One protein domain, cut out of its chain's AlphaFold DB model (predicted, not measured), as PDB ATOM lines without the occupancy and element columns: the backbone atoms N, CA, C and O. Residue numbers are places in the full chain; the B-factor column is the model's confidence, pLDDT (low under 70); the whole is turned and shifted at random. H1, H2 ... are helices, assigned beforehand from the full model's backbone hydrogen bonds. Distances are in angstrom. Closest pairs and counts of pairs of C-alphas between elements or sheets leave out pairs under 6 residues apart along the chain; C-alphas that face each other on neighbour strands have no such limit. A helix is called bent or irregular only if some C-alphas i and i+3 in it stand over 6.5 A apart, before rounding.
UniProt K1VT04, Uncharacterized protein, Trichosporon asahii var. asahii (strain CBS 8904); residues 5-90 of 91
ATOM      1  N   ILE A   5     220.520 318.110 229.321       96.62
ATOM      2  CA  ILE A   5     221.561 318.347 228.304       96.62
ATOM      3  C   ILE A   5     221.904 317.095 227.490       96.62
ATOM      4  O   ILE A   5     222.219 317.184 226.307       96.62
ATOM      5  N   THR A   6     221.862 315.917 228.114       95.62
ATOM      6  CA  THR A   6     222.118 314.648 227.435       95.62
ATOM      7  C   THR A   6     220.907 314.237 226.614       95.62
ATOM      8  O   THR A   6     221.067 313.851 225.462       95.62
ATOM      9  N   HIS A   7     219.704 314.351 227.177       95.88
ATOM     10  CA  HIS A   7     218.458 314.037 226.476       95.88
ATOM     11  C   HIS A   7     218.296 314.846 225.182       95.88
ATOM     12  O   HIS A   7     218.013 314.259 224.140       95.88
ATOM     13  N   ASN A   8     218.623 316.141 225.208       97.06
ATOM     14  CA  ASN A   8     218.556 317.024 224.040       97.06
ATOM     15  C   ASN A   8     219.547 316.654 222.910       97.06
ATOM     16  O   ASN A   8     219.506 317.237 221.836       97.06
ATOM     17  N   MET A   9     220.418 315.663 223.132       95.31
ATOM     18  CA  MET A   9     221.369 315.130 222.148       95.31
ATOM     19  C   MET A   9     221.064 313.673 221.760       95.31
ATOM     20  O   MET A   9     221.780 313.086 220.945       95.31
ATOM     21  N   LEU A  10     220.044 313.051 222.362       94.94
ATOM     22  CA  LEU A  10     219.693 311.651 222.141       94.94
ATOM     23  C   LEU A  10     218.512 311.536 221.181       94.94
ATOM     24  O   LEU A  10     217.418 312.011 221.459       94.94
ATOM     25  N   ALA A  11     218.728 310.815 220.082       95.06
ATOM     26  CA  ALA A  11     217.702 310.472 219.104       95.06
ATOM     27  C   ALA A  11     217.595 308.950 218.924       95.06
ATOM     28  O   ALA A  11     218.546 308.192 219.153       95.06
ATOM     29  N   CYS A  12     216.432 308.493 218.473       95.25
ATOM     30  CA  CYS A  12     216.177 307.105 218.125       95.25
ATOM     31  C   CYS A  12     216.908 306.729 216.826       95.25
ATOM     32  O   CYS A  12     216.767 307.386 215.798       95.25
ATOM     33  N   HIS A  13     217.677 305.638 216.883       94.19
ATOM     34  CA  HIS A  13     218.444 305.090 215.754       94.19
ATOM     35  C   HIS A  13     218.054 303.638 215.425       94.19
ATOM     36  O   HIS A  13     218.782 302.921 214.738       94.19
ATOM     37  N   VAL A  14     216.907 303.169 215.930       95.94
ATOM     38  CA  VAL A  14     216.359 301.853 215.568       95.94
ATOM     39  C   VAL A  14     216.108 301.814 214.058       95.94
ATOM     40  O   VAL A  14     215.754 302.823 213.448       95.94
ATOM     41  N   ARG A  15     216.283 300.646 213.428       94.19
ATOM     42  CA  ARG A  15     216.031 300.476 211.991       94.19
ATOM     43  C   ARG A  15     214.623 300.978 211.633       94.19
ATOM     44  O   ARG A  15     213.647 300.495 212.198       94.19
ATOM     45  N   ASN A  16     214.541 301.895 210.666       93.12
ATOM     46  CA  ASN A  16     213.322 302.586 210.206       93.12
ATOM     47  C   ASN A  16     212.740 303.645 211.167       93.12
ATOM     48  O   ASN A  16     211.643 304.139 210.920       93.12
ATOM     49  N   CYS A  17     213.467 304.046 212.212       93.62
ATOM     50  CA  CYS A  17     213.111 305.172 213.078       93.62
ATOM     51  C   CYS A  17     213.562 306.500 212.444       93.62
ATOM     52  O   CYS A  17     214.482 307.152 212.925       93.62
ATOM     53  N   ASN A  18     212.965 306.855 211.304       88.50
ATOM     54  CA  ASN A  18     213.370 308.023 210.506       88.50
ATOM     55  C   ASN A  18     212.413 309.219 210.655       88.50
ATOM     56  O   ASN A  18     212.691 310.297 210.139       88.50
ATOM     57  N   THR A  19     211.274 309.025 211.317       88.50
ATOM     58  CA  THR A  19     210.243 310.038 211.579       88.50
ATOM     59  C   THR A  19     209.942 310.062 213.073       88.50
ATOM     60  O   THR A  19     209.869 309.002 213.693       88.50
ATOM     61  N   ASN A  20     209.779 311.256 213.656       88.88
ATOM     62  CA  ASN A  20     209.580 311.456 215.102       88.88
ATOM     63  C   ASN A  20     210.642 310.747 215.965       88.88
ATOM     64  O   ASN A  20     210.343 310.205 217.025       88.88
ATOM     65  N   ASN A  21     211.885 310.696 215.484       93.50
ATOM     66  CA  ASN A  21     212.986 310.036 216.179       93.50
ATOM     67  C   ASN A  21     213.681 310.950 217.203       93.50
ATOM     68  O   ASN A  21     214.573 310.493 217.916       93.50
ATOM     69  N   PHE A  22     213.274 312.216 217.275       95.38
ATOM     70  CA  PHE A  22     213.730 313.215 218.228       95.38
ATOM     71  C   PHE A  22     212.613 314.256 218.464       95.38
ATOM     72  O   PHE A  22     211.939 314.608 217.492       95.38
ATOM     73  N   PRO A  23     212.429 314.766 219.700       95.38
ATOM     74  CA  PRO A  23     213.034 314.284 220.949       95.38
ATOM     75  C   PRO A  23     212.461 312.938 221.413       95.38
ATOM     76  O   PRO A  23     211.398 312.504 220.977       95.38
ATOM     77  N   LEU A  24     213.176 312.257 222.313       94.06
ATOM     78  CA  LEU A  24     212.680 311.030 222.947       94.06
ATOM     79  C   LEU A  24     211.653 311.370 224.036       94.06
ATOM     80  O   LEU A  24     211.910 312.221 224.879       94.06
ATOM     81  N   ALA A  25     210.510 310.688 224.067       90.81
ATOM     82  CA  ALA A  25     209.518 310.904 225.119       90.81
ATOM     83  C   ALA A  25     209.952 310.250 226.441       90.81
ATOM     84  O   ALA A  25     210.363 309.087 226.461       90.81
ATOM     85  N   PHE A  26     209.821 310.981 227.548       90.56
ATOM     86  CA  PHE A  26     209.912 310.402 228.885       90.56
ATOM     87  C   PHE A  26     208.607 309.672 229.243       90.56
ATOM     88  O   PHE A  26     207.518 310.134 228.910       90.56
ATOM     89  N   SER A  27     208.717 308.531 229.927       89.12
ATOM     90  CA  SER A  27     207.594 307.769 230.493       89.12
ATOM     91  C   SER A  27     207.992 307.306 231.886       89.12
ATOM     92  O   SER A  27     209.116 306.834 232.054       89.12
ATOM     93  N   ASP A  28     207.084 307.434 232.855       87.56
ATOM     94  CA  ASP A  28     207.266 306.949 234.233       87.56
ATOM     95  C   ASP A  28     208.585 307.421 234.877       87.56
ATOM     96  O   ASP A  28     209.388 306.622 235.364       87.56
ATOM     97  N   VAL A  29     208.828 308.736 234.843       88.00
ATOM     98  CA  VAL A  29     210.066 309.352 235.346       88.00
ATOM     99  C   VAL A  29     209.883 310.038 236.697       88.00
ATOM    100  O   VAL A  29     208.830 310.598 236.994       88.00
ATOM    101  N   GLU A  30     210.948 310.028 237.495       89.38
ATOM    102  CA  GLU A  30     211.088 310.819 238.716       89.38
ATOM    103  C   GLU A  30     212.117 311.921 238.452       89.38
ATOM    104  O   GLU A  30     213.275 311.620 238.160       89.38
ATOM    105  N   LEU A  31     211.691 313.182 238.542       90.19
ATOM    106  CA  LEU A  31     212.574 314.332 238.381       90.19
ATOM    107  C   LEU A  31     213.349 314.584 239.678       90.19
ATOM    108  O   LEU A  31     212.753 314.781 240.738       90.19
ATOM    109  N   VAL A  32     214.679 314.640 239.588       92.44
ATOM    110  CA  VAL A  32     215.549 314.954 240.726       92.44
ATOM    111  C   VAL A  32     216.429 316.155 240.403       92.44
ATOM    112  O   VAL A  32     217.262 316.113 239.500       92.44
ATOM    113  N   VAL A  33     216.314 317.208 241.214       93.62
ATOM    114  CA  VAL A  33     217.198 318.378 241.136       93.62
ATOM    115  C   VAL A  33     218.500 318.089 241.877       93.62
ATOM    116  O   VAL A  33     218.502 317.769 243.070       93.62
ATOM    117  N   ARG A  34     219.631 318.216 241.179       92.81
ATOM    118  CA  ARG A  34     220.973 318.050 241.749       92.81
ATOM    119  C   ARG A  34     221.854 319.248 241.417       92.81
ATOM    120  O   ARG A  34     222.119 319.459 240.238       92.81
ATOM    121  N   PRO A  35     222.385 319.965 242.421       94.31
ATOM    122  CA  PRO A  35     223.258 321.105 242.177       94.31
ATOM    123  C   PRO A  35     224.443 320.750 241.274       94.31
ATOM    124  O   PRO A  35     225.074 319.698 241.433       94.31
ATOM    125  N   ALA A  36     224.764 321.652 240.356       95.38
ATOM    126  CA  ALA A  36     225.942 321.566 239.505       95.38
ATOM    127  C   ALA A  36     226.696 322.899 239.526       95.38
ATOM    128  O   ALA A  36     226.092 323.958 239.662       95.38
ATOM    129  N   GLU A  37     228.022 322.857 239.382       95.94
ATOM    130  CA  GLU A  37     228.819 324.082 239.280       95.94
ATOM    131  C   GLU A  37     228.425 324.862 238.020       95.94
ATOM    132  O   GLU A  37     228.437 324.320 236.911       95.94
ATOM    133  N   ALA A  38     228.057 326.131 238.201       94.56
ATOM    134  CA  ALA A  38     227.642 326.996 237.111       94.56
ATOM    135  C   ALA A  38     228.837 327.407 236.244       94.56
ATOM    136  O   ALA A  38     229.830 327.946 236.733       94.56
ATOM    137  N   ASN A  39     228.718 327.193 234.931       95.75
ATOM    138  CA  ASN A  39     229.693 327.645 233.942       95.75
ATOM    139  C   ASN A  39     228.975 328.303 232.758       95.75
ATOM    140  O   ASN A  39     228.580 327.652 231.790       95.75
ATOM    141  N   TYR A  40     228.804 329.621 232.835       94.62
ATOM    142  CA  TYR A  40     228.046 330.381 231.840       94.62
ATOM    143  C   TYR A  40     228.755 330.490 230.487       94.62
ATOM    144  O   TYR A  40     228.094 330.547 229.451       94.62
ATOM    145  N   ASP A  41     230.086 330.442 230.460       95.50
ATOM    146  CA  ASP A  41     230.841 330.411 229.204       95.50
ATOM    147  C   ASP A  41     230.630 329.098 228.450       95.50
ATOM    148  O   ASP A  41     230.520 329.095 227.221       95.50
ATOM    149  N   PHE A  42     230.533 327.982 229.178       95.94
ATOM    150  CA  PHE A  42     230.134 326.705 228.601       95.94
ATOM    151  C   PHE A  42     228.731 326.799 227.998       95.94
ATOM    152  O   PHE A  42     228.570 326.450 226.830       95.94
ATOM    153  N   LEU A  43     227.748 327.326 228.740       96.12
ATOM    154  CA  LEU A  43     226.372 327.457 228.249       96.12
ATOM    155  C   LEU A  43     226.304 328.296 226.974       96.12
ATOM    156  O   LEU A  43     225.778 327.820 225.973       96.12
ATOM    157  N   ARG A  44     226.931 329.480 226.959       94.25
ATOM    158  CA  ARG A  44     226.973 330.357 225.776       94.25
ATOM    159  C   ARG A  44     227.552 329.656 224.546       94.25
ATOM    160  O   ARG A  44     227.041 329.821 223.442       94.25
ATOM    161  N   ARG A  45     228.598 328.842 224.721       95.06
ATOM    162  CA  ARG A  45     229.203 328.047 223.634       95.06
ATOM    163  C   ARG A  45     228.355 326.843 223.228       95.06
ATOM    164  O   ARG A  45     228.534 326.322 222.127       95.06
ATOM    165  N   PHE A  46     227.490 326.368 224.118       95.12
ATOM    166  CA  PHE A  46     226.647 325.199 223.903       95.12
ATOM    167  C   PHE A  46     225.299 325.548 223.266       95.12
ATOM    168  O   PHE A  46     224.753 324.697 222.573       95.12
ATOM    169  N   LEU A  47     224.814 326.789 223.417       94.62
ATOM    170  CA  LEU A  47     223.558 327.279 222.827       94.62
ATOM    171  C   LEU A  47     223.330 326.830 221.373       94.62
ATOM    172  O   LEU A  47     222.267 326.278 221.103       94.62
ATOM    173  N   PRO A  48     224.301 326.946 220.438       94.69
ATOM    174  CA  PRO A  48     224.065 326.585 219.037       94.69
ATOM    175  C   PRO A  48     223.858 325.085 218.796       94.69
ATOM    176  O   PRO A  48     223.542 324.687 217.679       94.69
ATOM    177  N   LYS A  49     224.119 324.241 219.800       95.94
ATOM    178  CA  LYS A  49     223.942 322.786 219.724       95.94
ATOM    179  C   LYS A  49     222.583 322.336 220.244       95.94
ATOM    180  O   LYS A  49     222.243 321.176 220.046       95.94
ATOM    181  N   LEU A  50     221.867 323.206 220.952       96.88
ATOM    182  CA  LEU A  50     220.583 322.866 221.539       96.88
ATOM    183  C   LEU A  50     219.507 322.848 220.461       96.88
ATOM    184  O   LEU A  50     219.393 323.784 219.670       96.88
ATOM    185  N   ASP A  51     218.664 321.826 220.504       97.31
ATOM    186  CA  ASP A  51     217.332 321.946 219.931       97.31
ATOM    187  C   ASP A  51     216.438 322.616 220.981       97.31
ATOM    188  O   ASP A  51     216.057 321.997 221.981       97.31
ATOM    189  N   TRP A  52     216.190 323.915 220.798       97.25
ATOM    190  CA  TRP A  52     215.498 324.744 221.785       97.25
ATOM    191  C   TRP A  52     214.052 324.304 222.008       97.25
ATOM    192  O   TRP A  52     213.630 324.153 223.153       97.25
ATOM    193  N   ALA A  53     213.317 324.041 220.926       96.88
ATOM    194  CA  ALA A  53     211.925 323.612 221.006       96.88
ATOM    195  C   ALA A  53     211.816 322.282 221.763       96.88
ATOM    196  O   ALA A  53     211.058 322.174 222.723       96.88
ATOM    197  N   ALA A  54     212.660 321.304 221.416       96.94
ATOM    198  CA  ALA A  54     212.696 320.029 222.117       96.94
ATOM    199  C   ALA A  54     213.064 320.172 223.600       96.94
ATOM    200  O   ALA A  54     212.510 319.459 224.435       96.94
ATOM    201  N   LEU A  55     213.997 321.068 223.943       97.62
ATOM    202  CA  LEU A  55     214.382 321.327 225.331       97.62
ATOM    203  C   LEU A  55     213.215 321.906 226.136       97.62
ATOM    204  O   LEU A  55     212.929 321.402 227.220       97.62
ATOM    205  N   VAL A  56     212.551 322.935 225.604       97.38
ATOM    206  CA  VAL A  56     211.414 323.604 226.252       97.38
ATOM    207  C   VAL A  56     210.247 322.637 226.425       97.38
ATOM    208  O   VAL A  56     209.725 322.510 227.531       97.38
ATOM    209  N   ASP A  57     209.881 321.895 225.379       95.94
ATOM    210  CA  ASP A  57     208.802 320.904 225.444       95.94
ATOM    211  C   ASP A  57     209.106 319.809 226.473       95.94
ATOM    212  O   ASP A  57     208.245 319.421 227.267       95.94
ATOM    213  N   THR A  58     210.357 319.342 226.505       95.56
ATOM    214  CA  THR A  58     210.796 318.331 227.470       95.56
ATOM    215  C   THR A  58     210.749 318.873 228.895       95.56
ATOM    216  O   THR A  58     210.180 318.216 229.764       95.56
ATOM    217  N   ALA A  59     211.290 320.068 229.146       95.62
ATOM    218  CA  ALA A  59     211.271 320.700 230.465       95.62
ATOM    219  C   ALA A  59     209.832 320.875 230.980       95.62
ATOM    220  O   ALA A  59     209.515 320.452 232.092       95.62
ATOM    221  N   ARG A  60     208.923 321.359 230.123       95.25
ATOM    222  CA  ARG A  60     207.498 321.516 230.451       95.25
ATOM    223  C   ARG A  60     206.805 320.201 230.751       95.25
ATOM    224  O   ARG A  60     206.027 320.127 231.697       95.25
ATOM    225  N   SER A  61     207.110 319.145 229.994       93.19
ATOM    226  CA  SER A  61     206.560 317.806 230.257       93.19
ATOM    227  C   SER A  61     206.958 317.252 231.630       93.19
ATOM    228  O   SER A  61     206.259 316.405 232.181       93.19
ATOM    229  N   LEU A  62     208.058 317.764 232.191       92.69
ATOM    230  CA  LEU A  62     208.572 317.432 233.516       92.69
ATOM    231  C   LEU A  62     208.151 318.444 234.597       92.69
ATOM    232  O   LEU A  62     208.530 318.279 235.755       92.69
ATOM    233  N   GLY A  63     207.351 319.458 234.248       92.56
ATOM    234  CA  GLY A  63     206.840 320.466 235.179       92.56
ATOM    235  C   GLY A  63     207.730 321.698 235.371       92.56
ATOM    236  O   GLY A  63     207.497 322.452 236.315       92.56
ATOM    237  N   ASP A  64     208.728 321.917 234.509       94.12
ATOM    238  CA  ASP A  64     209.566 323.121 234.512       94.12
ATOM    239  C   ASP A  64     209.169 324.074 233.366       94.12
ATOM    240  O   ASP A  64     209.319 323.766 232.183       94.12
ATOM    241  N   GLU A  65     208.661 325.255 233.729       95.81
ATOM    242  CA  GLU A  65     208.245 326.324 232.805       95.81
ATOM    243  C   GLU A  65     209.193 327.540 232.840       95.81
ATOM    244  O   GLU A  65     208.830 328.640 232.427       95.81
ATOM    245  N   SER A  66     210.412 327.382 233.368       95.31
ATOM    246  CA  SER A  66     211.351 328.494 233.584       95.31
ATOM    247  C   SER A  66     211.946 329.075 232.298       95.31
ATOM    248  O   SER A  66     212.399 330.226 232.306       95.31
ATOM    249  N   LEU A  67     211.957 328.304 231.206       97.00
ATOM    250  CA  LEU A  67     212.487 328.724 229.910       97.00
ATOM    251  C   LEU A  67     211.402 329.355 229.019       97.00
ATOM    252  O   LEU A  67     210.270 328.864 228.984       97.00
ATOM    253  N   PRO A  68     211.741 330.416 228.262       96.56
ATOM    254  CA  PRO A  68     210.832 331.010 227.286       96.56
ATOM    255  C   PRO A  68     210.591 330.083 226.084       96.56
ATOM    256  O   PRO A  68     211.438 329.258 225.746       96.56
ATOM    257  N   ASP A  69     209.453 330.273 225.407       95.88
ATOM    258  CA  ASP A  69     209.082 329.533 224.189       95.88
ATOM    259  C   ASP A  69     210.150 329.629 223.093       95.88
ATOM    260  O   ASP A  69     210.530 328.633 222.479       95.88
ATOM    261  N   GLU A  70     210.656 330.839 222.870       95.50
ATOM    262  CA  GLU A  70     211.648 331.134 221.844       95.50
ATOM    263  C   GLU A  70     213.007 331.428 222.473       95.50
ATOM    264  O   GLU A  70     213.101 332.003 223.561       95.50
ATOM    265  N   MET A  71     214.074 331.035 221.773       95.19
ATOM    266  CA  MET A  71     215.430 331.265 222.246       95.19
ATOM    267  C   MET A  71     215.714 332.776 222.270       95.19
ATOM    268  O   MET A  71     215.619 333.418 221.221       95.19
ATOM    269  N   PRO A  72     216.107 333.351 223.419       93.38
ATOM    270  CA  PRO A  72     216.426 334.770 223.509       93.38
ATOM    271  C   PRO A  72     217.595 335.165 222.599       93.38
ATOM    272  O   PRO A  72     218.605 334.459 222.523       93.38
ATOM    273  N   GLU A  73     217.499 336.338 221.969       91.69
ATOM    274  CA  GLU A  73     218.604 336.925 221.194       91.69
ATOM    275  C   GLU A  73     219.759 337.394 222.093       91.69
ATOM    276  O   GLU A  73     220.925 337.372 221.696       91.69
ATOM    277  N   MET A  74     219.439 337.807 223.321       92.44
ATOM    278  CA  MET A  74     220.396 338.255 224.329       92.44
ATOM    279  C   MET A  74     220.251 337.420 225.597       92.44
ATOM    280  O   MET A  74     219.138 337.136 226.024       92.44
ATOM    281  N   TRP A  75     221.382 337.069 226.209       92.69
ATOM    282  CA  TRP A  75     221.445 336.252 227.421       92.69
ATOM    283  C   TRP A  75     222.022 337.058 228.581       92.69
ATOM    284  O   TRP A  75     223.208 337.402 228.569       92.69
ATOM    285  N   ASP A  76     221.186 337.329 229.578       93.44
ATOM    286  CA  ASP A  76     221.593 337.855 230.874       93.44
ATOM    287  C   ASP A  76     221.869 336.713 231.865       93.44
ATOM    288  O   ASP A  76     221.662 335.530 231.574       93.44
ATOM    289  N   ASP A  77     222.392 337.072 233.034       93.31
ATOM    290  CA  ASP A  77     222.791 336.096 234.045       93.31
ATOM    291  C   ASP A  77     221.589 335.330 234.624       93.31
ATOM    292  O   ASP A  77     221.734 334.164 234.990       93.31
ATOM    293  N   GLU A  78     220.394 335.931 234.655       94.69
ATOM    294  CA  GLU A  78     219.178 335.273 235.143       94.69
ATOM    295  C   GLU A  78     218.711 334.183 234.167       94.69
ATOM    296  O   GLU A  78     218.421 333.054 234.571       94.69
ATOM    297  N   MET A  79     218.691 334.484 232.867       95.44
ATOM    298  CA  MET A  79     218.375 333.513 231.823       95.44
ATOM    299  C   MET A  79     219.407 332.384 231.786       95.44
ATOM    300  O   MET A  79     219.038 331.215 231.669       95.44
ATOM    301  N   LEU A  80     220.696 332.700 231.942       96.25
ATOM    302  CA  LEU A  80     221.754 331.688 231.999       96.25
ATOM    303  C   LEU A  80     221.645 330.799 233.238       96.25
ATOM    304  O   LEU A  80     221.916 329.603 233.147       96.25
ATOM    305  N   GLN A  81     221.203 331.345 234.370       96.88
ATOM    306  CA  GLN A  81     220.928 330.566 235.573       96.88
ATOM    307  C   GLN A  81     219.737 329.612 235.376       96.88
ATOM    308  O   GLN A  81     219.827 328.444 235.755       96.88
ATOM    309  N   LYS A  82     218.649 330.065 234.739       97.19
ATOM    310  CA  LYS A  82     217.503 329.205 234.378       97.19
ATOM    311  C   LYS A  82     217.927 328.087 233.424       97.19
ATOM    312  O   LYS A  82     217.634 326.918 233.658       97.19
ATOM    313  N   LEU A  83     218.707 328.422 232.397       97.56
ATOM    314  CA  LEU A  83     219.241 327.441 231.456       97.56
ATOM    315  C   LEU A  83     220.170 326.423 232.134       97.56
ATOM    316  O   LEU A  83     220.089 325.232 231.839       97.56
ATOM    317  N   HIS A  84     221.038 326.877 233.043       97.62
ATOM    318  CA  HIS A  84     221.889 326.007 233.862       97.62
ATOM    319  C   HIS A  84     221.051 324.997 234.646       97.62
ATOM    320  O   HIS A  84     221.321 323.799 234.577       97.62
ATOM    321  N   HIS A  85     220.020 325.477 235.343       97.19
ATOM    322  CA  HIS A  85     219.134 324.646 236.150       97.19
ATOM    323  C   HIS A  85     218.487 323.529 235.321       97.19
ATOM    324  O   HIS A  85     218.608 322.342 235.645       97.19
ATOM    325  N   VAL A  86     217.879 323.895 234.191       97.25
ATOM    326  CA  VAL A  86     217.223 322.931 233.303       97.25
ATOM    327  C   VAL A  86     218.235 321.945 232.722       97.25
ATOM    328  O   VAL A  86     218.034 320.738 232.788       97.25
ATOM    329  N   LEU A  87     219.357 322.413 232.174       97.12
ATOM    330  CA  LEU A  87     220.287 321.532 231.463       97.12
ATOM    331  C   LEU A  87     221.122 320.635 232.377       97.12
ATOM    332  O   LEU A  87     221.446 319.506 231.993       97.12
ATOM    333  N   LEU A  88     221.548 321.153 233.530       97.00
ATOM    334  CA  LEU A  88     222.628 320.566 234.325       97.00
ATOM    335  C   LEU A  88     222.192 320.100 235.711       97.00
ATOM    336  O   LEU A  88     222.905 319.283 236.300       97.00
ATOM    337  N   GLU A  89     221.046 320.562 236.210       96.06
ATOM    338  CA  GLU A  89     220.559 320.199 237.544       96.06
ATOM    339  C   GLU A  89     219.333 319.287 237.504       96.06
ATOM    340  O   GLU A  89     219.198 318.425 238.371       96.06
ATOM    341  N   SER A  90     218.496 319.406 236.472       92.50
ATOM    342  CA  SER A  90     217.337 318.534 236.245       92.50
ATOM    343  C   SER A  90     217.765 317.173 235.684       92.50
ATOM    344  O   SER A  90     218.374 317.103 234.608       92.50
TER     345      SER A  90
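Overview. This is residues 5 to 90 of the 91 residues of an uncharacterized protein of Trichosporon asahii var. asahii (strain CBS 8904) (UniProt K1VT04). Look for little regular structure: three short helices set in a triangle, H3 touching H1 and near H2, with the long unnamed stretch 5 to 39 sweeping out and back in a wide arc. Its residues 14 to 19 stick out at one end. The printed part has 86 residues, of which 33 are in the named helices H1, H2 and H3, in this order along the chain, with no named strand, and the class is all helix, with under half of the residues in named elements; the whole is compact, radius of gyration of the C-alphas 13.6 A, only just elongated at 42 by 28 by 22 A.

Along the chain. Find C-alpha 77 at (222.791, 336.096, 234.045); H3 runs 16.4 A to C-alpha 89 at (220.559, 320.199, 237.544). H1, residues 40 to 49, spans 14.9 A and is irregular: C-alphas 45 and 48 are 7.0 A apart. H2, residues 52 to 61, spans 14.1 A.

Arrangement. H3 touches H1 with residues 80 to 84 alone; the closest C-alphas, of Tyr 40 and Leu 80, are 6.4 A apart. Their lines are only just about perpendicular, at 71 degrees. H2 and H3 are close but not clearly touching, the closest C-alphas, of Ala 59 and Val 86, 7.0 A apart. H1 and H2 are apart. Every O i to N i+4 pair is within hydrogen-bond range in H2 and H3, and 4 of 6 in H1.

Size, cuts and confidence. The C-alphas of Arg 15 and Asp 77, the two farthest apart, are 42.4 A apart. The printed part has no cut; H2 to H3 is a long link of 15 residues. No printed residue is under 70 in pLDDT.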